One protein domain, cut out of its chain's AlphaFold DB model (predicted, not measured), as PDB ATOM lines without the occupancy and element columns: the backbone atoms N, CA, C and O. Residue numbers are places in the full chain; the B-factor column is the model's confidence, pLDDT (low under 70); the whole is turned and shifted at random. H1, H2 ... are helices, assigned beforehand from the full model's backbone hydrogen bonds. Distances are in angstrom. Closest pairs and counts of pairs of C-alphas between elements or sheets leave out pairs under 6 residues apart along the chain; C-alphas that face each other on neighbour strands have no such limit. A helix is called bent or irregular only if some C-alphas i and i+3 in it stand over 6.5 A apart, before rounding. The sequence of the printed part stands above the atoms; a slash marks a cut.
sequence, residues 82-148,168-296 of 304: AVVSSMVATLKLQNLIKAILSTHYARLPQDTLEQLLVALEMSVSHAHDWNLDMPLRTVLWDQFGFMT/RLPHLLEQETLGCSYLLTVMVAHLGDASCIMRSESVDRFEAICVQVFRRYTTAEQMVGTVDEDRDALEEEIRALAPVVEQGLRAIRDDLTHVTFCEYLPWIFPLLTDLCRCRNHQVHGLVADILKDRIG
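What this domain is: This is residues 82 to 148 and 168 to 296 of the 304 residues of the protein "Hypothetical protein" of Dictyocha speculum (UniProt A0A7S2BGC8). A flat slab of helices, the chain wound back and forth in two layers: H1, H4, bent H6 and H8 side by side in one, H2, H5 and H7 in the other, with H4 and H5 at the middle. H3 lies past the end of H2, at one end of the slab. The printed part has 196 residues with eight named helices, H1 to H8 in order, and no named strand; the class is all helix. It is compact, with a radius of gyration of the C-alphas of 17.9 A and spans of 56 by 45 by 22 A.

Where its parts are: H1, residues 82 to 107, begins at C-alpha 82 (-10.224, -26.626, 56.877) and is 34.4 A long; it is irregular, C-alphas 103 and 106 being 8.4 A apart, with a kink of 50 degrees near residue 101. H2, residues 110 to 132, is 33.0 A long, and H3 is residues 134 to 144. H4, residues 170 to 192, is 33.3 A long, and H5, residues 199 to 223, is 35.5 A. H6, residues 231 to 255, was assigned as one helix by its hydrogen bonds but is bent, C-alphas 240 and 243 being 6.9 A apart; its arms are H6a, residues 231 to 240, and H6b, residues 243 to 255. H7, residues 258 to 275, is irregular, C-alphas 263 and 266 being 7.5 A apart. H8, residues 281 to 295, ends at C-alpha 295 (-14.392, -51.318, 13.694).

How they stand to each other: H1, H2, H4, H5, H6b, H7 and H8 form an up and down bundle, each running against the one before. H4 is the hub. It touches H2, the C-alphas of Val 124 and Glu 176 being closest at 5.1 A. It touches H5 at a steep tilt of 39 degrees, closest at Met 187 and Phe 206, 6.2 A. It touches H6b at a shallow tilt of 5 degrees, the same way. H1 and H2 form a hairpin, closest at Thr 90 and Ser 123, 5.6 A. H5, with residues 207 to 218 alone, touches H7. H6b touches H8, closest at Arg 253 and Ile 290, 5.7 A. H3 touches no helix. Every O i to N i+4 pair is within hydrogen-bond range in H2, H3, H4, H5, H6a, H6b and H8; in H1 20 of 22 are, in H7 10 of 14.

The domain as a whole: The C-alphas of Gln 143 and Gly 296, the two farthest apart, are 57.3 A apart. Residues 149 to 167 are not printed; C-alphas 148 and 168 are 12.7 A apart across the cut. Of the links printed whole, none is long. Residues 225 to 230 stand free. Mean pLDDT of the printed part is 78.3, with 37 residues under 70, among them 82 to 92 and 140 to 148.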
ATOM      1  N   ALA A  82      -9.555 -25.398  57.281       51.12
ATOM      2  CA  ALA A  82     -10.224 -26.626  56.877       51.12
ATOM      3  C   ALA A  82     -10.209 -26.854  55.356       51.12
ATOM      4  O   ALA A  82     -10.049 -27.990  54.933       51.12
ATOM      5  N   VAL A  83     -10.300 -25.802  54.537       57.97
ATOM      6  CA  VAL A  83     -10.275 -25.931  53.068       57.97
ATOM      7  C   VAL A  83      -8.873 -26.297  52.577       57.97
ATOM      8  O   VAL A  83      -8.699 -27.243  51.815       57.97
ATOM      9  N   VAL A  84      -7.853 -25.610  53.094       58.00
ATOM     10  CA  VAL A  84      -6.444 -25.917  52.802       58.00
ATOM     11  C   VAL A  84      -6.069 -27.305  53.333       58.00
ATOM     12  O   VAL A  84      -5.383 -28.061  52.652       58.00
ATOM     13  N   SER A  85      -6.555 -27.671  54.522       57.19
ATOM     14  CA  SER A  85      -6.343 -28.999  55.110       57.19
ATOM     15  C   SER A  85      -7.050 -30.093  54.317       57.19
ATOM     16  O   SER A  85      -6.456 -31.143  54.110       57.19
ATOM     17  N   SER A  86      -8.271 -29.843  53.834       61.72
ATOM     18  CA  SER A  86      -9.003 -30.737  52.932       61.72
ATOM     19  C   SER A  86      -8.227 -30.932  51.636       61.72
ATOM     20  O   SER A  86      -7.977 -32.063  51.253       61.72
ATOM     21  N   MET A  87      -7.739 -29.855  51.017       64.06
ATOM     22  CA  MET A  87      -6.922 -29.936  49.806       64.06
ATOM     23  C   MET A  87      -5.657 -30.775  50.044       64.06
ATOM     24  O   MET A  87      -5.429 -31.762  49.355       64.06
ATOM     25  N   VAL A  88      -4.857 -30.459  51.068       63.62
ATOM     26  CA  VAL A  88      -3.629 -31.214  51.378       63.62
ATOM     27  C   VAL A  88      -3.931 -32.671  51.746       63.62
ATOM     28  O   VAL A  88      -3.177 -33.565  51.358       63.62
ATOM     29  N   ALA A  89      -5.021 -32.932  52.471       63.12
ATOM     30  CA  ALA A  89      -5.459 -34.283  52.805       63.12
ATOM     31  C   ALA A  89      -5.853 -35.067  51.548       63.12
ATOM     32  O   ALA A  89      -5.394 -36.192  51.383       63.12
ATOM     33  N   THR A  90      -6.608 -34.455  50.638       66.00
ATOM     34  CA  THR A  90      -7.015 -35.020  49.347       66.00
ATOM     35  C   THR A  90      -5.797 -35.393  48.498       66.00
ATOM     36  O   THR A  90      -5.716 -36.519  48.008       66.00
ATOM     37  N   LEU A  91      -4.785 -34.523  48.418       66.44
ATOM     38  CA  LEU A  91      -3.553 -34.792  47.662       66.44
ATOM     39  C   LEU A  91      -2.683 -35.879  48.300       66.44
ATOM     40  O   LEU A  91      -2.117 -36.726  47.605       66.44
ATOM     41  N   LYS A  92      -2.586 -35.900  49.634       65.88
ATOM     42  CA  LYS A  92      -1.908 -36.988  50.354       65.88
ATOM     43  C   LYS A  92      -2.645 -38.313  50.194       65.88
ATOM     44  O   LYS A  92      -1.994 -39.344  50.048       65.88
ATOM     45  N   LEU A  93      -3.975 -38.281  50.182       71.00
ATOM     46  CA  LEU A  93      -4.814 -39.452  49.989       71.00
ATOM     47  C   LEU A  93      -4.605 -40.052  48.593       71.00
ATOM     48  O   LEU A  93      -4.398 -41.256  48.507       71.00
ATOM     49  N   GLN A  94      -4.538 -39.245  47.525       70.19
ATOM     50  CA  GLN A  94      -4.219 -39.756  46.178       70.19
ATOM     51  C   GLN A  94      -2.870 -40.475  46.147       70.19
ATOM     52  O   GLN A  94      -2.775 -41.589  45.636       70.19
ATOM     53  N   ASN A  95      -1.837 -39.870  46.738       72.25
ATOM     54  CA  ASN A  95      -0.500 -40.461  46.779       72.25
ATOM     55  C   ASN A  95      -0.470 -41.777  47.573       72.25
ATOM     56  O   ASN A  95       0.183 -42.733  47.153       72.25
ATOM     57  N   LEU A  96      -1.193 -41.844  48.694       71.94
ATOM     58  CA  LEU A  96      -1.300 -43.052  49.513       71.94
ATOM     59  C   LEU A  96      -2.084 -44.156  48.802       71.94
ATOM     60  O   LEU A  96      -1.603 -45.285  48.726       71.94
ATOM     61  N   ILE A  97      -3.250 -43.835  48.236       74.19
ATOM     62  CA  ILE A  97      -4.065 -44.792  47.478       74.19
ATOM     63  C   ILE A  97      -3.258 -45.334  46.298       74.19
ATOM     64  O   ILE A  97      -3.187 -46.543  46.106       74.19
ATOM     65  N   LYS A  98      -2.560 -44.466  45.563       69.56
ATOM     66  CA  LYS A  98      -1.658 -44.861  44.475       69.56
ATOM     67  C   LYS A  98      -0.573 -45.836  44.939       69.56
ATOM     68  O   LYS A  98      -0.337 -46.850  44.281       69.56
ATOM     69  N   ALA A  99       0.094 -45.554  46.059       73.00
ATOM     70  CA  ALA A  99       1.120 -46.442  46.606       73.00
ATOM     71  C   ALA A  99       0.540 -47.816  46.993       73.00
ATOM     72  O   ALA A  99       1.138 -48.851  46.696       73.00
ATOM     73  N   ILE A 100      -0.655 -47.832  47.590       72.94
ATOM     74  CA  ILE A 100      -1.356 -49.062  47.974       72.94
ATOM     75  C   ILE A 100      -1.763 -49.866  46.734       72.94
ATOM     76  O   ILE A 100      -1.460 -51.054  46.658       72.94
ATOM     77  N   LEU A 101      -2.390 -49.231  45.740       73.69
ATOM     78  CA  LEU A 101      -2.834 -49.899  44.516       73.69
ATOM     79  C   LEU A 101      -1.645 -50.449  43.719       73.69
ATOM     80  O   LEU A 101      -1.636 -51.621  43.367       73.69
ATOM     81  N   SER A 102      -0.588 -49.663  43.513       72.25
ATOM     82  CA  SER A 102       0.598 -50.132  42.772       72.25
ATOM     83  C   SER A 102       1.309 -51.325  43.423       72.25
ATOM     84  O   SER A 102       1.879 -52.150  42.714       72.25
ATOM     85  N   THR A 103       1.257 -51.447  44.753       75.69
ATOM     86  CA  THR A 103       1.990 -52.490  45.492       75.69
ATOM     87  C   THR A 103       1.127 -53.711  45.816       75.69
ATOM     88  O   THR A 103       1.623 -54.837  45.880       75.69
ATOM     89  N   HIS A 104      -0.169 -53.508  46.054       75.56
ATOM     90  CA  HIS A 104      -1.030 -54.516  46.671       75.56
ATOM     91  C   HIS A 104      -2.294 -54.838  45.887       75.56
ATOM     92  O   HIS A 104      -3.024 -55.720  46.326       75.56
ATOM     93  N   TYR A 105      -2.540 -54.203  44.738       69.88
ATOM     94  CA  TYR A 105      -3.777 -54.359  43.968       69.88
ATOM     95  C   TYR A 105      -4.250 -55.814  43.815       69.88
ATOM     96  O   TYR A 105      -5.383 -56.118  44.170       69.88
ATOM     97  N   ALA A 106      -3.371 -56.741  43.419       71.12
ATOM     98  CA  ALA A 106      -3.733 -58.149  43.208       71.12
ATOM     99  C   ALA A 106      -4.115 -58.921  44.491       71.12
ATOM    100  O   ALA A 106      -4.567 -60.060  44.418       71.12
ATOM    101  N   ARG A 107      -3.871 -58.346  45.671       76.38
ATOM    102  CA  ARG A 107      -4.130 -58.958  46.985       76.38
ATOM    103  C   ARG A 107      -5.209 -58.223  47.774       76.38
ATOM    104  O   ARG A 107      -5.522 -58.647  48.885       76.38
ATOM    105  N   LEU A 108      -5.723 -57.108  47.255       75.25
ATOM    106  CA  LEU A 108      -6.745 -56.341  47.950       75.25
ATOM    107  C   LEU A 108      -8.079 -57.089  47.889       75.25
ATOM    108  O   LEU A 108      -8.469 -57.545  46.814       75.25
ATOM    109  N   PRO A 109      -8.801 -57.197  49.018       79.69
ATOM    110  CA  PRO A 109     -10.195 -57.602  48.990       79.69
ATOM    111  C   PRO A 109     -10.992 -56.662  48.086       79.69
ATOM    112  O   PRO A 109     -10.751 -55.451  48.080       79.69
ATOM    113  N   GLN A 110     -11.959 -57.219  47.365       72.94
ATOM    114  CA  GLN A 110     -12.752 -56.490  46.379       72.94
ATOM    115  C   GLN A 110     -13.411 -55.233  46.973       72.94
ATOM    116  O   GLN A 110     -13.190 -54.135  46.468       72.94
ATOM    117  N   ASP A 111     -14.092 -55.361  48.115       75.25
ATOM    118  CA  ASP A 111     -14.734 -54.235  48.810       75.25
ATOM    119  C   ASP A 111     -13.745 -53.106  49.148       75.25
ATOM    120  O   ASP A 111     -14.067 -51.920  49.084       75.25
ATOM    121  N   THR A 112     -12.509 -53.467  49.512       76.00
ATOM    122  CA  THR A 112     -11.461 -52.490  49.842       76.00
ATOM    123  C   THR A 112     -10.990 -51.762  48.591       76.00
ATOM    124  O   THR A 112     -10.772 -50.553  48.619       76.00
ATOM    125  N   LEU A 113     -10.842 -52.484  47.485       74.12
ATOM    126  CA  LEU A 113     -10.466 -51.898  46.210       74.12
ATOM    127  C   LEU A 113     -11.541 -50.933  45.696       74.12
ATOM    128  O   LEU A 113     -11.209 -49.818  45.299       74.12
ATOM    129  N   GLU A 114     -12.816 -51.306  45.778       74.62
ATOM    130  CA  GLU A 114     -13.926 -50.430  45.399       74.62
ATOM    131  C   GLU A 114     -13.947 -49.139  46.224       74.62
ATOM    132  O   GLU A 114     -14.076 -48.053  45.659       74.62
ATOM    133  N   GLN A 115     -13.754 -49.232  47.543       77.94
ATOM    134  CA  GLN A 115     -13.668 -48.057  48.414       77.94
ATOM    135  C   GLN A 115     -12.482 -47.155  48.058       77.94
ATOM    136  O   GLN A 115     -12.616 -45.931  48.056       77.94
ATOM    137  N   LEU A 116     -11.325 -47.740  47.727       76.00
ATOM    138  CA  LEU A 116     -10.144 -46.987  47.299       76.00
ATOM    139  C   LEU A 116     -10.370 -46.290  45.953       76.00
ATOM    140  O   LEU A 116      -9.944 -45.148  45.789       76.00
ATOM    141  N   LEU A 117     -11.062 -46.941  45.015       76.31
ATOM    142  CA  LEU A 117     -11.429 -46.343  43.732       76.31
ATOM    143  C   LEU A 117     -12.405 -45.177  43.916       76.31
ATOM    144  O   LEU A 117     -12.158 -44.108  43.366       76.31
ATOM    145  N   VAL A 118     -13.440 -45.332  44.749       80.12
ATOM    146  CA  VAL A 118     -14.375 -44.239  45.084       80.12
ATOM    147  C   VAL A 118     -13.636 -43.074  45.739       80.12
ATOM    148  O   VAL A 118     -13.827 -41.921  45.361       80.12
ATOM    149  N   ALA A 119     -12.756 -43.355  46.701       75.56
ATOM    150  CA  ALA A 119     -11.974 -42.317  47.363       75.56
ATOM    151  C   ALA A 119     -11.050 -41.577  46.381       75.56
ATOM    152  O   ALA A 119     -10.891 -40.359  46.484       75.56
ATOM    153  N   LEU A 120     -10.463 -42.289  45.414       76.56
ATOM    154  CA  LEU A 120      -9.640 -41.695  44.363       76.56
ATOM    155  C   LEU A 120     -10.477 -40.850  43.393       76.56
ATOM    156  O   LEU A 120     -10.087 -39.726  43.094       76.56
ATOM    157  N   GLU A 121     -11.640 -41.335  42.965       78.19
ATOM    158  CA  GLU A 121     -12.580 -40.615  42.096       78.19
ATOM    159  C   GLU A 121     -13.094 -39.325  42.752       78.19
ATOM    160  O   GLU A 121     -13.020 -38.245  42.160       78.19
ATOM    161  N   MET A 122     -13.536 -39.402  44.011       76.94
ATOM    162  CA  MET A 122     -13.942 -38.231  44.796       76.94
ATOM    163  C   MET A 122     -12.803 -37.222  44.935       76.94
ATOM    164  O   MET A 122     -13.015 -36.014  44.874       76.94
ATOM    165  N   SER A 123     -11.585 -37.722  45.124       73.75
ATOM    166  CA  SER A 123     -10.401 -36.894  45.280       73.75
ATOM    167  C   SER A 123     -10.019 -36.170  43.984       73.75
ATOM    168  O   SER A 123      -9.716 -34.977  44.008       73.75
ATOM    169  N   VAL A 124     -10.083 -36.865  42.845       76.12
ATOM    170  CA  VAL A 124      -9.907 -36.277  41.507       76.12
ATOM    171  C   VAL A 124     -10.987 -35.228  41.238       76.12
ATOM    172  O   VAL A 124     -10.665 -34.119  40.822       76.12
ATOM    173  N   SER A 125     -12.246 -35.540  41.552       78.62
ATOM    174  CA  SER A 125     -13.380 -34.624  41.372       78.62
ATOM    175  C   SER A 125     -13.219 -33.360  42.217       78.62
ATOM    176  O   SER A 125     -13.392 -32.253  41.723       78.62
ATOM    177  N   HIS A 126     -12.781 -33.502  43.469       75.88
ATOM    178  CA  HIS A 126     -12.512 -32.360  44.336       75.88
ATOM    179  C   HIS A 126     -11.369 -31.475  43.816       75.88
ATOM    180  O   HIS A 126     -11.479 -30.248  43.846       75.88
ATOM    181  N   ALA A 127     -10.276 -32.078  43.331       74.44
ATOM    182  CA  ALA A 127      -9.175 -31.335  42.713       74.44
ATOM    183  C   ALA A 127      -9.639 -30.586  41.451       74.44
ATOM    184  O   ALA A 127      -9.265 -29.430  41.244       74.44
ATOM    185  N   HIS A 128     -10.502 -31.220  40.661       75.75
ATOM    186  CA  HIS A 128     -11.104 -30.633  39.474       75.75
ATOM    187  C   HIS A 128     -12.007 -29.435  39.802       75.75
ATOM    188  O   HIS A 128     -11.800 -28.346  39.266       75.75
ATOM    189  N   ASP A 129     -12.961 -29.599  40.720       79.06
ATOM    190  CA  ASP A 129     -13.892 -28.538  41.123       79.06
ATOM    191  C   ASP A 129     -13.136 -27.317  41.663       79.06
ATOM    192  O   ASP A 129     -13.434 -26.171  41.320       79.06
ATOM    193  N   TRP A 130     -12.076 -27.559  42.436       74.62
ATOM    194  CA  TRP A 130     -11.169 -26.509  42.889       74.62
ATOM    195  C   TRP A 130     -10.465 -25.789  41.733       74.62
ATOM    196  O   TRP A 130     -10.318 -24.563  41.735       74.62
ATOM    197  N   ASN A 131     -10.019 -26.546  40.728       71.94
ATOM    198  CA  ASN A 131      -9.389 -26.008  39.527       71.94
ATOM    199  C   ASN A 131     -10.352 -25.208  38.639       71.94
ATOM    200  O   ASN A 131      -9.873 -24.441  37.794       71.94
ATOM    201  N   LEU A 132     -11.666 -25.342  38.825       74.62
ATOM    202  CA  LEU A 132     -12.688 -24.553  38.137       74.62
ATOM    203  C   LEU A 132     -13.164 -23.336  38.940       74.62
ATOM    204  O   LEU A 132     -13.560 -22.338  38.335       74.62
ATOM    205  N   ASP A 133     -13.080 -23.360  40.273       75.88
ATOM    206  CA  ASP A 133     -13.533 -22.259  41.132       75.88
ATOM    207  C   ASP A 133     -12.549 -21.069  41.122       75.88
ATOM    208  O   ASP A 133     -11.778 -20.811  42.052       75.88
ATOM    209  N   MET A 134     -12.554 -20.323  40.011       72.75
ATOM    210  CA  MET A 134     -11.812 -19.067  39.868       72.75
ATOM    211  C   MET A 134     -12.156 -18.059  40.972       72.75
ATOM    212  O   MET A 134     -11.216 -17.550  41.578       72.75
ATOM    213  N   PRO A 135     -13.436 -17.782  41.302       74.12
ATOM    214  CA  PRO A 135     -13.775 -16.847  42.374       74.12
ATOM    215  C   PRO A 135     -13.134 -17.196  43.722       74.12
ATOM    216  O   PRO A 135     -12.555 -16.319  44.367       74.12
ATOM    217  N   LEU A 136     -13.197 -18.463  44.141       72.75
ATOM    218  CA  LEU A 136     -12.587 -18.917  45.388       72.75
ATOM    219  C   LEU A 136     -11.071 -18.754  45.365       72.75
ATOM    220  O   LEU A 136     -10.489 -18.248  46.328       72.75
ATOM    221  N   ARG A 137     -10.422 -19.127  44.261       70.50
ATOM    222  CA  ARG A 137      -8.971 -18.972  44.119       70.50
ATOM    223  C   ARG A 137      -8.541 -17.517  44.130       70.50
ATOM    224  O   ARG A 137      -7.583 -17.197  44.825       70.50
ATOM    225  N   THR A 138      -9.269 -16.634  43.449       70.56
ATOM    226  CA  THR A 138      -9.034 -15.186  43.505       70.56
ATOM    227  C   THR A 138      -9.127 -14.687  44.940       70.56
ATOM    228  O   THR A 138      -8.237 -13.985  45.399       70.56
ATOM    229  N   VAL A 139     -10.154 -15.100  45.692       70.75
ATOM    230  CA  VAL A 139     -10.316 -14.716  47.103       70.75
ATOM    231  C   VAL A 139      -9.150 -15.218  47.961       70.75
ATOM    232  O   VAL A 139      -8.589 -14.445  48.735       70.75
ATOM    233  N   LEU A 140      -8.751 -16.484  47.819       68.69
ATOM    234  CA  LEU A 140      -7.640 -17.075  48.575       68.69
ATOM    235  C   LEU A 140      -6.292 -16.435  48.238       68.69
ATOM    236  O   LEU A 140      -5.500 -16.146  49.138       68.69
ATOM    237  N   TRP A 141      -6.059 -16.162  46.961       69.62
ATOM    238  CA  TRP A 141      -4.880 -15.460  46.478       69.62
ATOM    239  C   TRP A 141      -4.842 -14.018  46.998       69.62
ATOM    240  O   TRP A 141      -3.885 -13.612  47.659       69.62
ATOM    241  N   ASP A 142      -5.912 -13.252  46.768       67.00
ATOM    242  CA  ASP A 142      -5.928 -11.815  47.022       67.00
ATOM    243  C   ASP A 142      -6.030 -11.442  48.495       67.00
ATOM    244  O   ASP A 142      -5.446 -10.431  48.903       67.00
ATOM    245  N   GLN A 143      -6.791 -12.216  49.273       66.75
ATOM    246  CA  GLN A 143      -7.095 -11.898  50.670       66.75
ATOM    247  C   GLN A 143      -6.207 -12.659  51.652       66.75
ATOM    248  O   GLN A 143      -5.907 -12.134  52.722       66.75
ATOM    249  N   PHE A 144      -5.780 -13.874  51.303       62.41
ATOM    250  CA  PHE A 144      -5.071 -14.760  52.228       62.41
ATOM    251  C   PHE A 144      -3.619 -15.035  51.819       62.41
ATOM    252  O   PHE A 144      -2.904 -15.701  52.565       62.41
ATOM    253  N   GLY A 145      -3.161 -14.517  50.671       56.84
ATOM    254  CA  GLY A 145      -1.796 -14.740  50.182       56.84
ATOM    255  C   GLY A 145      -1.500 -16.214  49.896       56.84
ATOM    256  O   GLY A 145      -0.345 -16.640  49.940       56.84
ATOM    257  N   PHE A 146      -2.538 -17.015  49.646       61.12
ATOM    258  CA  PHE A 146      -2.399 -18.437  49.368       61.12
ATOM    259  C   PHE A 146      -1.516 -18.647  48.128       61.12
ATOM    260  O   PHE A 146      -1.764 -18.029  47.098       61.12
ATOM    261  N   MET A 147      -0.475 -19.485  48.245       56.06
ATOM    262  CA  MET A 147       0.565 -19.732  47.222       56.06
ATOM    263  C   MET A 147       1.396 -18.522  46.780       56.06
ATOM    264  O   MET A 147       2.121 -18.589  45.787       56.06
ATOM    265  N   THR A 148       1.333 -17.415  47.510       55.78
ATOM    266  CA  THR A 148       2.345 -16.378  47.349       55.78
ATOM    267  C   THR A 148       3.548 -16.792  48.190       55.78
ATOM    268  O   THR A 148       3.439 -16.916  49.406       55.78
ATOM    269  N   ARG A 168      -3.784 -21.337  38.214       59.28
ATOM    270  CA  ARG A 168      -4.091 -22.762  38.411       59.28
ATOM    271  C   ARG A 168      -2.913 -23.398  39.144       59.28
ATOM    272  O   ARG A 168      -1.772 -23.162  38.776       59.28
ATOM    273  N   LEU A 169      -3.176 -24.171  40.193       61.41
ATOM    274  CA  LEU A 169      -2.133 -24.922  40.890       61.41
ATOM    275  C   LEU A 169      -1.586 -25.972  39.915       61.41
ATOM    276  O   LEU A 169      -2.299 -26.949  39.681       61.41
ATOM    277  N   PRO A 170      -0.365 -25.829  39.366       58.28
ATOM    278  CA  PRO A 170       0.129 -26.768  38.355       58.28
ATOM    279  C   PRO A 170       0.175 -28.189  38.928       58.28
ATOM    280  O   PRO A 170      -0.284 -29.142  38.309       58.28
ATOM    281  N   HIS A 171       0.558 -28.297  40.203       66.44
ATOM    282  CA  HIS A 171       0.545 -29.548  40.953       66.44
ATOM    283  C   HIS A 171      -0.848 -30.163  41.141       66.44
ATOM    284  O   HIS A 171      -0.947 -31.380  41.230       66.44
ATOM    285  N   LEU A 172      -1.931 -29.373  41.184       68.31
ATOM    286  CA  LEU A 172      -3.283 -29.942  41.253       68.31
ATOM    287  C   LEU A 172      -3.681 -30.576  39.924       68.31
ATOM    288  O   LEU A 172      -4.234 -31.668  39.933       68.31
ATOM    289  N   LEU A 173      -3.387 -29.918  38.800       70.94
ATOM    290  CA  LEU A 173      -3.658 -30.474  37.473       70.94
ATOM    291  C   LEU A 173      -2.814 -31.734  37.217       70.94
ATOM    292  O   LEU A 173      -3.324 -32.738  36.723       70.94
ATOM    293  N   GLU A 174      -1.538 -31.720  37.609       72.50
ATOM    294  CA  GLU A 174      -0.668 -32.903  37.582       72.50
ATOM    295  C   GLU A 174      -1.239 -34.049  38.433       72.50
ATOM    296  O   GLU A 174      -1.253 -35.202  38.014       72.50
ATOM    297  N   GLN A 175      -1.740 -33.757  39.632       70.88
ATOM    298  CA  GLN A 175      -2.285 -34.781  40.522       70.88
ATOM    299  C   GLN A 175      -3.638 -35.322  40.054       70.88
ATOM    300  O   GLN A 175      -3.870 -36.527  40.113       70.88
ATOM    301  N   GLU A 176      -4.495 -34.458  39.516       77.31
ATOM    302  CA  GLU A 176      -5.754 -34.822  38.870       77.31
ATOM    303  C   GLU A 176      -5.514 -35.764  37.681       77.31
ATOM    304  O   GLU A 176      -6.079 -36.856  37.625       77.31
ATOM    305  N   THR A 177      -4.607 -35.389  36.776       77.69
ATOM    306  CA  THR A 177      -4.261 -36.189  35.589       77.69
ATOM    307  C   THR A 177      -3.626 -37.525  35.958       77.69
ATOM    308  O   THR A 177      -4.004 -38.561  35.404       77.69
ATOM    309  N   LEU A 178      -2.728 -37.539  36.947       76.81
ATOM    310  CA  LEU A 178      -2.192 -38.777  37.507       76.81
ATOM    311  C   LEU A 178      -3.304 -39.646  38.105       76.81
ATOM    312  O   LEU A 178      -3.350 -40.839  37.822       76.81
ATOM    313  N   GLY A 179      -4.214 -39.075  38.896       77.12
ATOM    314  CA  GLY A 179      -5.348 -39.795  39.476       77.12
ATOM    315  C   GLY A 179      -6.228 -40.455  38.411       77.12
ATOM    316  O   GLY A 179      -6.497 -41.653  38.503       77.12
ATOM    317  N   CYS A 180      -6.589 -39.715  37.358       79.06
ATOM    318  CA  CYS A 180      -7.322 -40.248  36.206       79.06
ATOM    319  C   CYS A 180      -6.568 -41.392  35.512       79.06
ATOM    320  O   CYS A 180      -7.162 -42.425  35.215       79.06
ATOM    321  N   SER A 181      -5.259 -41.239  35.289       80.06
ATOM    322  CA  SER A 181      -4.411 -42.279  34.691       80.06
ATOM    323  C   SER A 181      -4.427 -43.577  35.511       80.06
ATOM    324  O   SER A 181      -4.595 -44.667  34.954       80.06
ATOM    325  N   TYR A 182      -4.328 -43.485  36.841       76.56
ATOM    326  CA  TYR A 182      -4.402 -44.660  37.714       76.56
ATOM    327  C   TYR A 182      -5.776 -45.316  37.703       76.56
ATOM    328  O   TYR A 182      -5.843 -46.542  37.606       76.56
ATOM    329  N   LEU A 183      -6.851 -44.524  37.766       78.94
ATOM    330  CA  LEU A 183      -8.208 -45.052  37.666       78.94
ATOM    331  C   LEU A 183      -8.377 -45.834  36.361       78.94
ATOM    332  O   LEU A 183      -8.715 -47.011  36.410       78.94
ATOM    333  N   LEU A 184      -8.032 -45.238  35.216       79.75
ATOM    334  CA  LEU A 184      -8.113 -45.920  33.920       79.75
ATOM    335  C   LEU A 184      -7.310 -47.227  33.915       79.75
ATOM    336  O   LEU A 184      -7.836 -48.258  33.512       79.75
ATOM    337  N   THR A 185      -6.076 -47.215  34.426       80.06
ATOM    338  CA  THR A 185      -5.220 -48.414  34.490       80.06
ATOM    339  C   THR A 185      -5.877 -49.547  35.278       80.06
ATOM    340  O   THR A 185      -5.938 -50.687  34.821       80.06
ATOM    341  N   VAL A 186      -6.357 -49.236  36.484       75.12
ATOM    342  CA  VAL A 186      -6.916 -50.229  37.407       75.12
ATOM    343  C   VAL A 186      -8.241 -50.768  36.881       75.12
ATOM    344  O   VAL A 186      -8.482 -51.972  36.926       75.12
ATOM    345  N   MET A 187      -9.079 -49.888  36.339       78.06
ATOM    346  CA  MET A 187     -10.375 -50.270  35.795       78.06
ATOM    347  C   MET A 187     -10.235 -51.142  34.552       78.06
ATOM    348  O   MET A 187     -10.908 -52.158  34.446       78.06
ATOM    349  N   VAL A 188      -9.306 -50.825  33.655       77.00
ATOM    350  CA  VAL A 188      -9.033 -51.652  32.471       77.00
ATOM    351  C   VAL A 188      -8.526 -53.034  32.872       77.00
ATOM    352  O   VAL A 188      -9.010 -54.039  32.351       77.00
ATOM    353  N   ALA A 189      -7.623 -53.105  33.855       75.19
ATOM    354  CA  ALA A 189      -7.165 -54.380  34.396       75.19
ATOM    355  C   ALA A 189      -8.319 -55.211  34.996       75.19
ATOM    356  O   ALA A 189      -8.317 -56.431  34.864       75.19
ATOM    357  N   HIS A 190      -9.319 -54.564  35.608       74.62
ATOM    358  CA  HIS A 190     -10.548 -55.218  36.080       74.62
ATOM    359  C   HIS A 190     -11.448 -55.711  34.947       74.62
ATOM    360  O   HIS A 190     -11.978 -56.817  35.024       74.62
ATOM    361  N   LEU A 191     -11.616 -54.916  33.888       72.38
ATOM    362  CA  LEU A 191     -12.445 -55.279  32.736       72.38
ATOM    363  C   LEU A 191     -11.872 -56.463  31.948       72.38
ATOM    364  O   LEU A 191     -12.634 -57.250  31.384       72.38
ATOM    365  N   GLY A 192     -10.543 -56.593  31.913       67.25
ATOM    366  CA  GLY A 192      -9.849 -57.721  31.290       67.25
ATOM    367  C   GLY A 192      -9.927 -59.028  32.089       67.25
ATOM    368  O   GLY A 192      -9.714 -60.101  31.522       67.25
ATOM    369  N   ASP A 193     -10.255 -58.970  33.384       71.94
ATOM    370  CA  ASP A 193     -10.376 -60.158  34.226       71.94
ATOM    371  C   ASP A 193     -11.761 -60.805  34.076       71.94
ATOM    372  O   ASP A 193     -12.783 -60.349  34.600       71.94
ATOM    373  N   ALA A 194     -11.791 -61.936  33.370       60.62
ATOM    374  CA  ALA A 194     -13.010 -62.698  33.135       60.62
ATOM    375  C   ALA A 194     -13.676 -63.212  34.430       60.62
ATOM    376  O   ALA A 194     -14.858 -63.557  34.396       60.62
ATOM    377  N   SER A 195     -12.964 -63.253  35.557       61.03
ATOM    378  CA  SER A 195     -13.487 -63.728  36.842       61.03
ATOM    379  C   SER A 195     -14.174 -62.646  37.686       61.03
ATOM    380  O   SER A 195     -14.825 -62.972  38.679       61.03
ATOM    381  N   CYS A 196     -14.095 -61.371  37.286       60.62
ATOM    382  CA  CYS A 196     -14.668 -60.270  38.053       60.62
ATOM    383  C   CYS A 196     -16.207 -60.232  37.939       60.62
ATOM    384  O   CYS A 196     -16.760 -60.140  36.843       60.62
ATOM    385  N   ILE A 197     -16.904 -60.282  39.082       54.56
ATOM    386  CA  ILE A 197     -18.379 -60.250  39.179       54.56
ATOM    387  C   ILE A 197     -18.927 -58.819  38.987       54.56
ATOM    388  O   ILE A 197     -20.057 -58.641  38.540       54.56
ATOM    389  N   MET A 198     -18.106 -57.790  39.224       55.50
ATOM    390  CA  MET A 198     -18.491 -56.368  39.210       55.50
ATOM    391  C   MET A 198     -18.436 -55.695  37.839       55.50
ATOM    392  O   MET A 198     -18.232 -54.478  37.756       55.50
ATOM    393  N   ARG A 199     -18.590 -56.455  36.748       63.22
ATOM    394  CA  ARG A 199     -18.408 -55.895  35.402       63.22
ATOM    395  C   ARG A 199     -19.302 -54.684  35.156       63.22
ATOM    396  O   ARG A 199     -18.780 -53.687  34.695       63.22
ATOM    397  N   SER A 200     -20.586 -54.699  35.520       68.50
ATOM    398  CA  SER A 200     -21.479 -53.579  35.180       68.50
ATOM    399  C   SER A 200     -21.080 -52.255  35.845       68.50
ATOM    400  O   SER A 200     -20.855 -51.278  35.145       68.50
ATOM    401  N   GLU A 201     -20.899 -52.215  37.170       73.06
ATOM    402  CA  GLU A 201     -20.559 -50.953  37.854       73.06
ATOM    403  C   GLU A 201     -19.145 -50.459  37.521       73.06
ATOM    404  O   GLU A 201     -18.901 -49.255  37.441       73.06
ATOM    405  N   SER A 202     -18.204 -51.383  37.305       71.56
ATOM    406  CA  SER A 202     -16.842 -51.031  36.887       71.56
ATOM    407  C   SER A 202     -16.820 -50.513  35.447       71.56
ATOM    408  O   SER A 202     -16.033 -49.635  35.119       71.56
ATOM    409  N   VAL A 203     -17.690 -51.011  34.574       73.94
ATOM    410  CA  VAL A 203     -17.843 -50.463  33.223       73.94
ATOM    411  C   VAL A 203     -18.431 -49.066  33.286       73.94
ATOM    412  O   VAL A 203     -17.858 -48.163  32.687       73.94
ATOM    413  N   ASP A 204     -19.511 -48.868  34.043       80.62
ATOM    414  CA  ASP A 204     -20.187 -47.570  34.139       80.62
ATOM    415  C   ASP A 204     -19.236 -46.485  34.667       80.62
ATOM    416  O   ASP A 204     -19.167 -45.376  34.132       80.62
ATOM    417  N   ARG A 205     -18.435 -46.813  35.690       78.56
ATOM    418  CA  ARG A 205     -17.408 -45.903  36.221       78.56
ATOM    419  C   ARG A 205     -16.277 -45.661  35.215       78.56
ATOM    420  O   ARG A 205     -15.816 -44.529  35.077       78.56
ATOM    421  N   PHE A 206     -15.844 -46.687  34.481       79.81
ATOM    422  CA  PHE A 206     -14.805 -46.546  33.459       79.81
ATOM    423  C   PHE A 206     -15.281 -45.659  32.304       79.81
ATOM    424  O   PHE A 206     -14.550 -44.765  31.870       79.81
ATOM    425  N   GLU A 207     -16.518 -45.868  31.848       83.94
ATOM    426  CA  GLU A 207     -17.194 -45.027  30.866       83.94
ATOM    427  C   GLU A 207     -17.257 -43.583  31.366       83.94
ATOM    428  O   GLU A 207     -16.808 -42.683  30.658       83.94
ATOM    429  N   ALA A 208     -17.739 -43.349  32.589       85.00
ATOM    430  CA  ALA A 208     -17.864 -42.007  33.154       85.00
ATOM    431  C   ALA A 208     -16.525 -41.250  33.155       85.00
ATOM    432  O   ALA A 208     -16.462 -40.101  32.705       85.00
ATOM    433  N   ILE A 209     -15.440 -41.908  33.577       82.25
ATOM    434  CA  ILE A 209     -14.092 -41.324  33.594       82.25
ATOM    435  C   ILE A 209     -13.601 -41.047  32.171       82.25
ATOM    436  O   ILE A 209     -13.116 -39.946  31.896       82.25
ATOM    437  N   CYS A 210     -13.748 -42.003  31.245       84.88
ATOM    438  CA  CYS A 210     -13.359 -41.814  29.846       84.88
ATOM    439  C   CYS A 210     -14.114 -40.642  29.216       84.88
ATOM    440  O   CYS A 210     -13.498 -39.757  28.623       84.88
ATOM    441  N   VAL A 211     -15.438 -40.596  29.380       88.00
ATOM    442  CA  VAL A 211     -16.291 -39.525  28.857       88.00
ATOM    443  C   VAL A 211     -15.861 -38.175  29.421       88.00
ATOM    444  O   VAL A 211     -15.711 -37.224  28.654       88.00
ATOM    445  N   GLN A 212     -15.629 -38.076  30.732       86.44
ATOM    446  CA  GLN A 212     -15.210 -36.832  31.374       86.44
ATOM    447  C   GLN A 212     -13.852 -36.351  30.847       86.44
ATOM    448  O   GLN A 212     -13.733 -35.208  30.403       86.44
ATOM    449  N   VAL A 213     -12.830 -37.213  30.868       86.94
ATOM    450  CA  VAL A 213     -11.459 -36.861  30.465       86.94
ATOM    451  C   VAL A 213     -11.395 -36.534  28.974       86.94
ATOM    452  O   VAL A 213     -10.830 -35.510  28.585       86.94
ATOM    453  N   PHE A 214     -12.008 -37.364  28.128       91.12
ATOM    454  CA  PHE A 214     -11.906 -37.221  26.676       91.12
ATOM    455  C   PHE A 214     -12.682 -35.996  26.202       91.12
ATOM    456  O   PHE A 214     -12.177 -35.250  25.365       91.12
ATOM    457  N   ARG A 215     -13.868 -35.726  26.767       89.88
ATOM    458  CA  ARG A 215     -14.622 -34.507  26.436       89.88
ATOM    459  C   ARG A 215     -13.915 -33.241  26.878       89.88
ATOM    460  O   ARG A 215     -13.967 -32.243  26.166       89.88
ATOM    461  N   ARG A 216     -13.262 -33.251  28.039       87.75
ATOM    462  CA  ARG A 216     -12.474 -32.097  28.485       87.75
ATOM    463  C   ARG A 216     -11.319 -31.821  27.542       87.75
ATOM    464  O   ARG A 216     -11.153 -30.687  27.109       87.75
ATOM    465  N   TYR A 217     -10.597 -32.869  27.163       90.62
ATOM    466  CA  TYR A 217      -9.524 -32.770  26.188       90.62
ATOM    467  C   TYR A 217     -10.009 -32.219  24.838       90.62
ATOM    468  O   TYR A 217      -9.449 -31.245  24.336       90.62
ATOM    469  N   THR A 218     -11.084 -32.780  24.269       90.62
ATOM    470  CA  THR A 218     -11.627 -32.323  22.978       90.62
ATOM    471  C   THR A 218     -12.156 -30.893  23.053       90.62
ATOM    472  O   THR A 218     -11.964 -30.124  22.113       90.62
ATOM    473  N   THR A 219     -12.785 -30.512  24.167       89.69
ATOM    474  CA  THR A 219     -13.280 -29.146  24.388       89.69
ATOM    475  C   THR A 219     -12.121 -28.157  24.466       89.69
ATOM    476  O   THR A 219     -12.163 -27.125  23.797       89.69
ATOM    477  N   ALA A 220     -11.063 -28.481  25.216       87.56
ATOM    478  CA  ALA A 220      -9.882 -27.629  25.323       87.56
ATOM    479  C   ALA A 220      -9.203 -27.437  23.955       87.56
ATOM    480  O   ALA A 220      -8.965 -26.302  23.544       87.56
ATOM    481  N   GLU A 221      -8.991 -28.516  23.193       89.38
ATOM    482  CA  GLU A 221      -8.451 -28.475  21.820       89.38
ATOM    483  C   GLU A 221      -9.283 -27.596  20.872       89.38
ATOM    484  O   GLU A 221      -8.735 -26.849  20.057       89.38
ATOM    485  N   GLN A 222     -10.612 -27.656  20.978       88.25
ATOM    486  CA  GLN A 222     -11.512 -26.837  20.162       88.25
ATOM    487  C   GLN A 222     -11.476 -25.355  20.563       88.25
ATOM    488  O   GLN A 222     -11.617 -24.491  19.694       88.25
ATOM    489  N   MET A 223     -11.273 -25.055  21.849       86.12
ATOM    490  CA  MET A 223     -11.253 -23.689  22.380       86.12
ATOM    491  C   MET A 223      -9.926 -22.955  22.160       86.12
ATOM    492  O   MET A 223      -9.949 -21.751  21.920       86.12
ATOM    493  N   VAL A 224      -8.782 -23.654  22.139       84.44
ATOM    494  CA  VAL A 224      -7.460 -23.034  21.868       84.44
ATOM    495  C   VAL A 224      -7.414 -22.302  20.521       84.44
ATOM    496  O   VAL A 224      -6.632 -21.376  20.333       84.44
ATOM    497  N   GLY A 225      -8.257 -22.696  19.561       70.94
ATOM    498  CA  GLY A 225      -8.365 -22.027  18.264       70.94
ATOM    499  C   GLY A 225      -9.352 -20.857  18.206       70.94
ATOM    500  O   GLY A 225      -9.427 -20.219  17.157       70.94
ATOM    501  N   THR A 226     -10.141 -20.614  19.257       77.81
ATOM    502  CA  THR A 226     -11.266 -19.663  19.236       77.81
ATOM    503  C   THR A 226     -11.201 -18.589  20.316       77.81
ATOM    504  O   THR A 226     -11.756 -17.513  20.100       77.81
ATOM    505  N   VAL A 227     -10.535 -18.849  21.446       74.50
ATOM    506  CA  VAL A 227     -10.449 -17.921  22.580       74.50
ATOM    507  C   VAL A 227      -8.987 -17.532  22.817       74.50
ATOM    508  O   VAL A 227      -8.158 -18.386  23.119       74.50
ATOM    509  N   ASP A 228      -8.669 -16.243  22.655       68.06
ATOM    510  CA  ASP A 228      -7.335 -15.703  22.976       68.06
ATOM    511  C   ASP A 228      -7.151 -15.511  24.491       68.06
ATOM    512  O   ASP A 228      -6.051 -15.680  25.019       68.06
ATOM    513  N   GLU A 229      -8.234 -15.189  25.203       62.56
ATOM    514  CA  GLU A 229      -8.260 -15.185  26.666       62.56
ATOM    515  C   GLU A 229      -8.172 -16.641  27.163       62.56
ATOM    516  O   GLU A 229      -8.879 -17.519  26.679       62.56
ATOM    517  N   ASP A 230      -7.257 -16.925  28.089       71.38
ATOM    518  CA  ASP A 230      -6.985 -18.263  28.648       71.38
ATOM    519  C   ASP A 230      -6.318 -19.296  27.720       71.38
ATOM    520  O   ASP A 230      -6.171 -20.460  28.104       71.38
ATOM    521  N   ARG A 231      -5.821 -18.892  26.544       78.44
ATOM    522  CA  ARG A 231      -5.132 -19.804  25.615       78.44
ATOM    523  C   ARG A 231      -4.002 -20.608  26.270       78.44
ATOM    524  O   ARG A 231      -3.957 -21.823  26.104       78.44
ATOM    525  N   ASP A 232      -3.129 -19.961  27.041       76.62
ATOM    526  CA  ASP A 232      -2.008 -20.635  27.719       76.62
ATOM    527  C   ASP A 232      -2.494 -21.706  28.712       76.62
ATOM    528  O   ASP A 232      -1.920 -22.794  28.797       76.62
ATOM    529  N   ALA A 233      -3.584 -21.426  29.435       75.88
ATOM    530  CA  ALA A 233      -4.170 -22.355  30.400       75.88
ATOM    531  C   ALA A 233      -4.842 -23.549  29.708       75.88
ATOM    532  O   ALA A 233      -4.769 -24.676  30.206       75.88
ATOM    533  N   LEU A 234      -5.473 -23.318  28.554       82.94
ATOM    534  CA  LEU A 234      -6.040 -24.375  27.722       82.94
ATOM    535  C   LEU A 234      -4.940 -25.242  27.091       82.94
ATOM    536  O   LEU A 234      -5.045 -26.465  27.114       82.94
ATOM    537  N   GLU A 235      -3.860 -24.643  26.582       85.62
ATOM    538  CA  GLU A 235      -2.705 -25.379  26.049       85.62
ATOM    539  C   GLU A 235      -2.013 -26.225  27.135       85.62
ATOM    540  O   GLU A 235      -1.567 -27.344  26.867       85.62
ATOM    541  N   GLU A 236      -1.945 -25.732  28.374       83.50
ATOM    542  CA  GLU A 236      -1.459 -26.503  29.521       83.50
ATOM    543  C   GLU A 236      -2.396 -27.665  29.884       83.50
ATOM    544  O   GLU A 236      -1.920 -28.780  30.099       83.50
ATOM    545  N   GLU A 237      -3.715 -27.451  29.878       84.31
ATOM    546  CA  GLU A 237      -4.704 -28.511  30.115       84.31
ATOM    547  C   GLU A 237      -4.641 -29.607  29.041       84.31
ATOM    548  O   GLU A 237      -4.614 -30.791  29.378       84.31
ATOM    549  N   ILE A 238      -4.515 -29.239  27.762       88.69
ATOM    550  CA  ILE A 238      -4.299 -30.191  26.660       88.69
ATOM    551  C   ILE A 238      -3.024 -31.001  26.901       88.69
ATOM    552  O   ILE A 238      -3.045 -32.228  26.798       88.69
ATOM    553  N   ARG A 239      -1.915 -30.335  27.252       88.19
ATOM    554  CA  ARG A 239      -0.625 -30.994  27.502       88.19
ATOM    555  C   ARG A 239      -0.704 -31.984  28.662       88.19
ATOM    556  O   ARG A 239      -0.093 -33.047  28.589       88.19
ATOM    557  N   ALA A 240      -1.450 -31.645  29.709       83.75
ATOM    558  CA  ALA A 240      -1.607 -32.486  30.887       83.75
ATOM    559  C   ALA A 240      -2.560 -33.674  30.637       83.75
ATOM    560  O   ALA A 240      -2.309 -34.778  31.117       83.75
ATOM    561  N   LEU A 241      -3.630 -33.477  29.856       88.00
ATOM    562  CA  LEU A 241      -4.626 -34.515  29.562       88.00
ATOM    563  C   LEU A 241      -4.216 -35.456  28.421       88.00
ATOM    564  O   LEU A 241      -4.640 -36.612  28.430       88.00
ATOM    565  N   ALA A 242      -3.395 -35.010  27.462       90.44
ATOM    566  CA  ALA A 242      -3.008 -35.817  26.300       90.44
ATOM    567  C   ALA A 242      -2.475 -37.218  26.675       90.44
ATOM    568  O   ALA A 242      -3.006 -38.195  26.144       90.44
ATOM    569  N   PRO A 243      -1.538 -37.378  27.634       88.81
ATOM    570  CA  PRO A 243      -1.050 -38.703  28.024       88.81
ATOM    571  C   PRO A 243      -2.148 -39.609  28.601       88.81
ATOM    572  O   PRO A 243      -2.140 -40.815  28.361       88.81
ATOM    573  N   VAL A 244      -3.109 -39.034  29.334       87.94
ATOM    574  CA  VAL A 244      -4.238 -39.768  29.933       87.94
ATOM    575  C   VAL A 244      -5.202 -40.247  28.846       87.94
ATOM    576  O   VAL A 244      -5.641 -41.396  28.867       87.94
ATOM    577  N   VAL A 245      -5.493 -39.390  27.862       91.94
ATOM    578  CA  VAL A 245      -6.332 -39.738  26.705       91.94
ATOM    579  C   VAL A 245      -5.673 -40.826  25.867       91.94
ATOM    580  O   VAL A 245      -6.312 -41.822  25.540       91.94
ATOM    581  N   GLU A 246      -4.385 -40.683  25.557       92.50
ATOM    582  CA  GLU A 246      -3.645 -41.707  24.822       92.50
ATOM    583  C   GLU A 246      -3.626 -43.046  25.560       92.50
ATOM    584  O   GLU A 246      -3.778 -44.096  24.937       92.50
ATOM    585  N   GLN A 247      -3.446 -43.027  26.881       89.12
ATOM    586  CA  GLN A 247      -3.506 -44.233  27.696       89.12
ATOM    587  C   GLN A 247      -4.889 -44.888  27.631       89.12
ATOM    588  O   GLN A 247      -4.972 -46.094  27.408       89.12
ATOM    589  N   GLY A 248      -5.964 -44.108  27.771       88.00
ATOM    590  CA  GLY A 248      -7.329 -44.616  27.639       88.00
ATOM    591  C   GLY A 248      -7.596 -45.216  26.254       88.00
ATOM    592  O   GLY A 248      -8.187 -46.286  26.150       88.00
ATOM    593  N   LEU A 249      -7.097 -44.587  25.186       92.31
ATOM    594  CA  LEU A 249      -7.211 -45.116  23.823       92.31
ATOM    595  C   LEU A 249      -6.425 -46.417  23.632       92.31
ATOM    596  O   LEU A 249      -6.954 -47.357  23.042       92.31
ATOM    597  N   ARG A 250      -5.193 -46.505  24.149       91.44
ATOM    598  CA  ARG A 250      -4.406 -47.751  24.117       91.44
ATOM    599  C   ARG A 250      -5.121 -48.868  24.869       91.44
ATOM    600  O   ARG A 250      -5.237 -49.957  24.329       91.44
ATOM    601  N   ALA A 251      -5.693 -48.576  26.033       86.31
ATOM    602  CA  ALA A 251      -6.487 -49.544  26.779       86.31
ATOM    603  C   ALA A 251      -7.719 -50.033  25.999       86.31
ATOM    604  O   ALA A 251      -7.980 -51.233  25.919       86.31
ATOM    605  N   ILE A 252      -8.453 -49.119  25.356       88.00
ATOM    606  CA  ILE A 252      -9.585 -49.476  24.489       88.00
ATOM    607  C   ILE A 252      -9.129 -50.371  23.323       88.00
ATOM    608  O   ILE A 252      -9.848 -51.297  22.939       88.00
ATOM    609  N   ARG A 253      -7.945 -50.102  22.754       89.56
ATOM    610  CA  ARG A 253      -7.400 -50.835  21.606       89.56
ATOM    611  C   ARG A 253      -6.860 -52.216  21.973       89.56
ATOM    612  O   ARG A 253      -7.185 -53.178  21.279       89.56
ATOM    613  N   ASP A 254      -6.034 -52.288  23.011       88.38
ATOM    614  CA  ASP A 254      -5.143 -53.418  23.284       88.38
ATOM    615  C   ASP A 254      -5.679 -54.317  24.410       88.38
ATOM    616  O   ASP A 254      -5.548 -55.538  24.328       88.38
ATOM    617  N   ASP A 255      -6.349 -53.739  25.413       84.81
ATOM    618  CA  ASP A 255      -6.711 -54.456  26.643       84.81
ATOM    619  C   ASP A 255      -8.168 -54.949  26.650       84.81
ATOM    620  O   ASP A 255      -8.498 -55.944  27.301       84.81
ATOM    621  N   LEU A 256      -9.068 -54.303  25.899       83.25
ATOM    622  CA  LEU A 256     -10.448 -54.778  25.761       83.25
ATOM    623  C   LEU A 256     -10.532 -55.951  24.781       83.25
ATOM    624  O   LEU A 256     -10.146 -55.836  23.613       83.25
ATOM    625  N   THR A 257     -11.152 -57.060  25.200       84.62
ATOM    626  CA  THR A 257     -11.462 -58.178  24.290       84.62
ATOM    627  C   THR A 257     -12.430 -57.743  23.184       84.62
ATOM    628  O   THR A 257     -13.154 -56.756  23.329       84.62
ATOM    629  N   HIS A 258     -12.484 -58.475  22.064       85.69
ATOM    630  CA  HIS A 258     -13.412 -58.147  20.972       85.69
ATOM    631  C   HIS A 258     -14.874 -58.132  21.446       85.69
ATOM    632  O   HIS A 258     -15.619 -57.222  21.084       85.69
ATOM    633  N   VAL A 259     -15.280 -59.105  22.266       84.75
ATOM    634  CA  VAL A 259     -16.659 -59.207  22.771       84.75
ATOM    635  C   VAL A 259     -17.003 -57.986  23.622       84.75
ATOM    636  O   VAL A 259     -17.987 -57.305  23.344       84.75
ATOM    637  N   THR A 260     -16.137 -57.661  24.582       81.88
ATOM    638  CA  THR A 260     -16.277 -56.505  25.478       81.88
ATOM    639  C   THR A 260     -16.311 -55.185  24.703       81.88
ATOM    640  O   THR A 260     -17.138 -54.318  24.958       81.88
ATOM    641  N   PHE A 261     -15.451 -55.037  23.695       87.12
ATOM    642  CA  PHE A 261     -15.439 -53.849  22.844       87.12
ATOM    643  C   PHE A 261     -16.733 -53.684  22.041       87.12
ATOM    644  O   PHE A 261     -17.235 -52.573  21.936       87.12
ATOM    645  N   CYS A 262     -17.293 -54.767  21.492       87.88
ATOM    646  CA  CYS A 262     -18.575 -54.710  20.783       87.88
ATOM    647  C   CYS A 262     -19.728 -54.309  21.700       87.88
ATOM    648  O   CYS A 262     -20.589 -53.534  21.290       87.88
ATOM    649  N   GLU A 263     -19.742 -54.839  22.923       85.19
ATOM    650  CA  GLU A 263     -20.733 -54.504  23.948       85.19
ATOM    651  C   GLU A 263     -20.714 -53.001  24.268       85.19
ATOM    652  O   GLU A 263     -21.765 -52.370  24.369       85.19
ATOM    653  N   TYR A 264     -19.517 -52.412  24.330       85.62
ATOM    654  CA  TYR A 264     -19.286 -51.008  24.691       85.62
ATOM    655  C   TYR A 264     -19.158 -50.052  23.505       85.62
ATOM    656  O   TYR A 264     -19.048 -48.835  23.678       85.62
ATOM    657  N   LEU A 265     -19.256 -50.567  22.282       88.56
ATOM    658  CA  LEU A 265     -19.200 -49.770  21.064       88.56
ATOM    659  C   LEU A 265     -20.185 -48.579  21.051       88.56
ATOM    660  O   LEU A 265     -19.779 -47.520  20.567       88.56
ATOM    661  N   PRO A 266     -21.429 -48.675  21.580       89.44
ATOM    662  CA  PRO A 266     -22.377 -47.560  21.550       89.44
ATOM    663  C   PRO A 266     -21.885 -46.271  22.217       89.44
ATOM    664  O   PRO A 266     -22.232 -45.192  21.736       89.44
ATOM    665  N   TRP A 267     -21.083 -46.358  23.283       87.50
ATOM    666  CA  TRP A 267     -20.532 -45.180  23.964       87.50
ATOM    667  C   TRP A 267     -19.091 -44.876  23.535       87.50
ATOM    668  O   TRP A 267     -18.722 -43.704  23.430       87.50
ATOM    669  N   ILE A 268     -18.294 -45.900  23.198       89.69
ATOM    670  CA  ILE A 268     -16.921 -45.721  22.698       89.69
ATOM    671  C   ILE A 268     -16.934 -44.988  21.354       89.69
ATOM    672  O   ILE A 268     -16.139 -44.075  21.134       89.69
ATOM    673  N   PHE A 269     -17.839 -45.358  20.444       90.50
ATOM    674  CA  PHE A 269     -17.858 -44.808  19.091       90.50
ATOM    675  C   PHE A 269     -18.060 -43.280  19.059       90.50
ATOM    676  O   PHE A 269     -17.242 -42.609  18.427       90.50
ATOM    677  N   PRO A 270     -19.045 -42.688  19.771       91.00
ATOM    678  CA  PRO A 270     -19.150 -41.236  19.911       91.00
ATOM    679  C   PRO A 270     -17.855 -40.565  20.388       91.00
ATOM    680  O   PRO A 270     -17.429 -39.571  19.800       91.00
ATOM    681  N   LEU A 271     -17.180 -41.134  21.394       89.25
ATOM    682  CA  LEU A 271     -15.923 -40.578  21.905       89.25
ATOM    683  C   LEU A 271     -14.815 -40.588  20.849       89.25
ATOM    684  O   LEU A 271     -14.126 -39.585  20.675       89.25
ATOM    685  N   LEU A 272     -14.672 -41.690  20.107       92.12
ATOM    686  CA  LEU A 272     -13.717 -41.776  19.002       92.12
ATOM    687  C   LEU A 272     -14.025 -40.730  17.924       92.12
ATOM    688  O   LEU A 272     -13.111 -40.071  17.433       92.12
ATOM    689  N   THR A 273     -15.304 -40.521  17.590       90.94
ATOM    690  CA  THR A 273     -15.688 -39.513  16.589       90.94
ATOM    691  C   THR A 273     -15.395 -38.080  17.025       90.94
ATOM    692  O   THR A 273     -14.998 -37.265  16.189       90.94
ATOM    693  N   ASP A 274     -15.538 -37.768  18.315       89.38
ATOM    694  CA  ASP A 274     -15.166 -36.460  18.856       89.38
ATOM    695  C   ASP A 274     -13.643 -36.267  18.817       89.38
ATOM    696  O   ASP A 274     -13.152 -35.205  18.422       89.38
ATOM    697  N   LEU A 275     -12.882 -37.314  19.146       91.81
ATOM    698  CA  LEU A 275     -11.419 -37.291  19.124       91.81
ATOM    699  C   LEU A 275     -10.823 -37.203  17.714       91.81
ATOM    700  O   LEU A 275      -9.761 -36.603  17.559       91.81
ATOM    701  N   CYS A 276     -11.514 -37.686  16.673       89.62
ATOM    702  CA  CYS A 276     -11.100 -37.493  15.273       89.62
ATOM    703  C   CYS A 276     -10.920 -36.013  14.892       89.62
ATOM    704  O   CYS A 276     -10.247 -35.707  13.911       89.62
ATOM    705  N   ARG A 277     -11.545 -35.089  15.630       86.81
ATOM    706  CA  ARG A 277     -11.464 -33.645  15.369       86.81
ATOM    707  C   ARG A 277     -10.286 -32.966  16.070       86.81
ATOM    708  O   ARG A 277     -10.070 -31.776  15.850       86.81
ATOM    709  N   CYS A 278      -9.553 -33.685  16.919       87.94
ATOM    710  CA  CYS A 278      -8.403 -33.143  17.640       87.94
ATOM    711  C   CYS A 278      -7.199 -32.969  16.710       87.94
ATOM    712  O   CYS A 278      -7.008 -33.734  15.765       87.94
ATOM    713  N   ARG A 279      -6.353 -31.975  16.997       87.38
ATOM    714  CA  ARG A 279      -5.160 -31.660  16.196       87.38
ATOM    715  C   ARG A 279      -3.945 -32.495  16.591       87.38
ATOM    716  O   ARG A 279      -3.003 -32.610  15.812       87.38
ATOM    717  N   ASN A 280      -3.957 -33.090  17.781       90.75
ATOM    718  CA  ASN A 280      -2.872 -33.945  18.251       90.75
ATOM    719  C   ASN A 280      -2.733 -35.212  17.387       90.75
ATOM    720  O   ASN A 280      -3.589 -36.099  17.400       90.75
ATOM    721  N   HIS A 281      -1.609 -35.308  16.672       90.38
ATOM    722  CA  HIS A 281      -1.313 -36.408  15.757       90.38
ATOM    723  C   HIS A 281      -1.231 -37.782  16.431       90.38
ATOM    724  O   HIS A 281      -1.590 -38.772  15.798       90.38
ATOM    725  N   GLN A 282      -0.777 -37.867  17.686       92.31
ATOM    726  CA  GLN A 282      -0.679 -39.148  18.394       92.31
ATOM    727  C   GLN A 282      -2.065 -39.678  18.754       92.31
ATOM    728  O   GLN A 282      -2.383 -40.828  18.454       92.31
ATOM    729  N   VAL A 283      -2.914 -38.814  19.318       93.06
ATOM    730  CA  VAL A 283      -4.319 -39.131  19.612       93.06
ATOM    731  C   VAL A 283      -5.047 -39.524  18.328       93.06
ATOM    732  O   VAL A 283      -5.690 -40.570  18.279       93.06
ATOM    733  N   HIS A 284      -4.888 -38.739  17.260       92.62
ATOM    734  CA  HIS A 284      -5.499 -39.035  15.968       92.62
ATOM    735  C   HIS A 284      -5.015 -40.373  15.381       92.62
ATOM    736  O   HIS A 284      -5.819 -41.137  14.850       92.62
ATOM    737  N   GLY A 285      -3.718 -40.685  15.490       93.38
ATOM    738  CA  GLY A 285      -3.155 -41.969  15.066       93.38
ATOM    739  C   GLY A 285      -3.779 -43.153  15.808       93.38
ATOM    740  O   GLY A 285      -4.255 -44.086  15.171       93.38
ATOM    741  N   LEU A 286      -3.878 -43.071  17.139       94.81
ATOM    742  CA  LEU A 286      -4.509 -44.113  17.956       94.81
ATOM    743  C   LEU A 286      -5.991 -44.308  17.613       94.81
ATOM    744  O   LEU A 286      -6.460 -45.441  17.524       94.81
ATOM    745  N   VAL A 287      -6.733 -43.220  17.393       94.94
ATOM    746  CA  VAL A 287      -8.141 -43.297  16.978       94.94
ATOM    747  C   VAL A 287      -8.271 -43.967  15.608       94.94
ATOM    748  O   VAL A 287      -9.129 -44.833  15.433       94.94
ATOM    749  N   ALA A 288      -7.411 -43.610  14.649       93.12
ATOM    750  CA  ALA A 288      -7.399 -44.227  13.326       93.12
ATOM    751  C   ALA A 288      -7.094 -45.731  13.398       93.12
ATOM    752  O   ALA A 288      -7.777 -46.513  12.736       93.12
ATOM    753  N   ASP A 289      -6.135 -46.137  14.233       93.44
ATOM    754  CA  ASP A 289      -5.811 -47.548  14.470       93.44
ATOM    755  C   ASP A 289      -7.018 -48.304  15.044       93.44
ATOM    756  O   ASP A 289      -7.403 -49.343  14.515       93.44
ATOM    757  N   ILE A 290      -7.688 -47.759  16.070       93.31
ATOM    758  CA  ILE A 290      -8.885 -48.384  16.662       93.31
ATOM    759  C   ILE A 290     -10.001 -48.522  15.620       93.31
ATOM    760  O   ILE A 290     -10.605 -49.589  15.489       93.31
ATOM    761  N   LEU A 291     -10.279 -47.458  14.861       91.56
ATOM    762  CA  LEU A 291     -11.312 -47.471  13.826       91.56
ATOM    763  C   LEU A 291     -11.002 -48.500  12.734       91.56
ATOM    764  O   LEU A 291     -11.903 -49.204  12.281       91.56
ATOM    765  N   LYS A 292      -9.739 -48.621  12.324       90.56
ATOM    766  CA  LYS A 292      -9.314 -49.561  11.287       90.56
ATOM    767  C   LYS A 292      -9.339 -51.008  11.776       90.56
ATOM    768  O   LYS A 292      -9.930 -51.858  11.111       90.56
ATOM    769  N   ASP A 293      -8.725 -51.276  12.921       89.75
ATOM    770  CA  ASP A 293      -8.451 -52.638  13.376       89.75
ATOM    771  C   ASP A 293      -9.656 -53.258  14.085       89.75
ATOM    772  O   ASP A 293      -9.947 -54.440  13.902       89.75
ATOM    773  N   ARG A 294     -10.393 -52.464  14.874       89.00
ATOM    774  CA  ARG A 294     -11.527 -52.957  15.667       89.00
ATOM    775  C   ARG A 294     -12.852 -52.788  14.936       89.00
ATOM    776  O   ARG A 294     -13.638 -53.724  14.895       89.00
ATOM    777  N   ILE A 295     -13.102 -51.619  14.344       85.88
ATOM    778  CA  ILE A 295     -14.392 -51.318  13.694       85.88
ATOM    779  C   ILE A 295     -14.390 -51.736  12.220       85.88
ATOM    780  O   ILE A 295     -15.371 -52.305  11.740       85.88
ATOM    781  N   GLY A 296     -13.283 -51.531  11.504       82.44
ATOM    782  CA  GLY A 296     -13.139 -51.941  10.106       82.44
ATOM    783  C   GLY A 296     -13.310 -53.448   9.900       82.44
ATOM    784  O   GLY A 296     -13.861 -53.858   8.884       82.44
TER     785      GLY A 296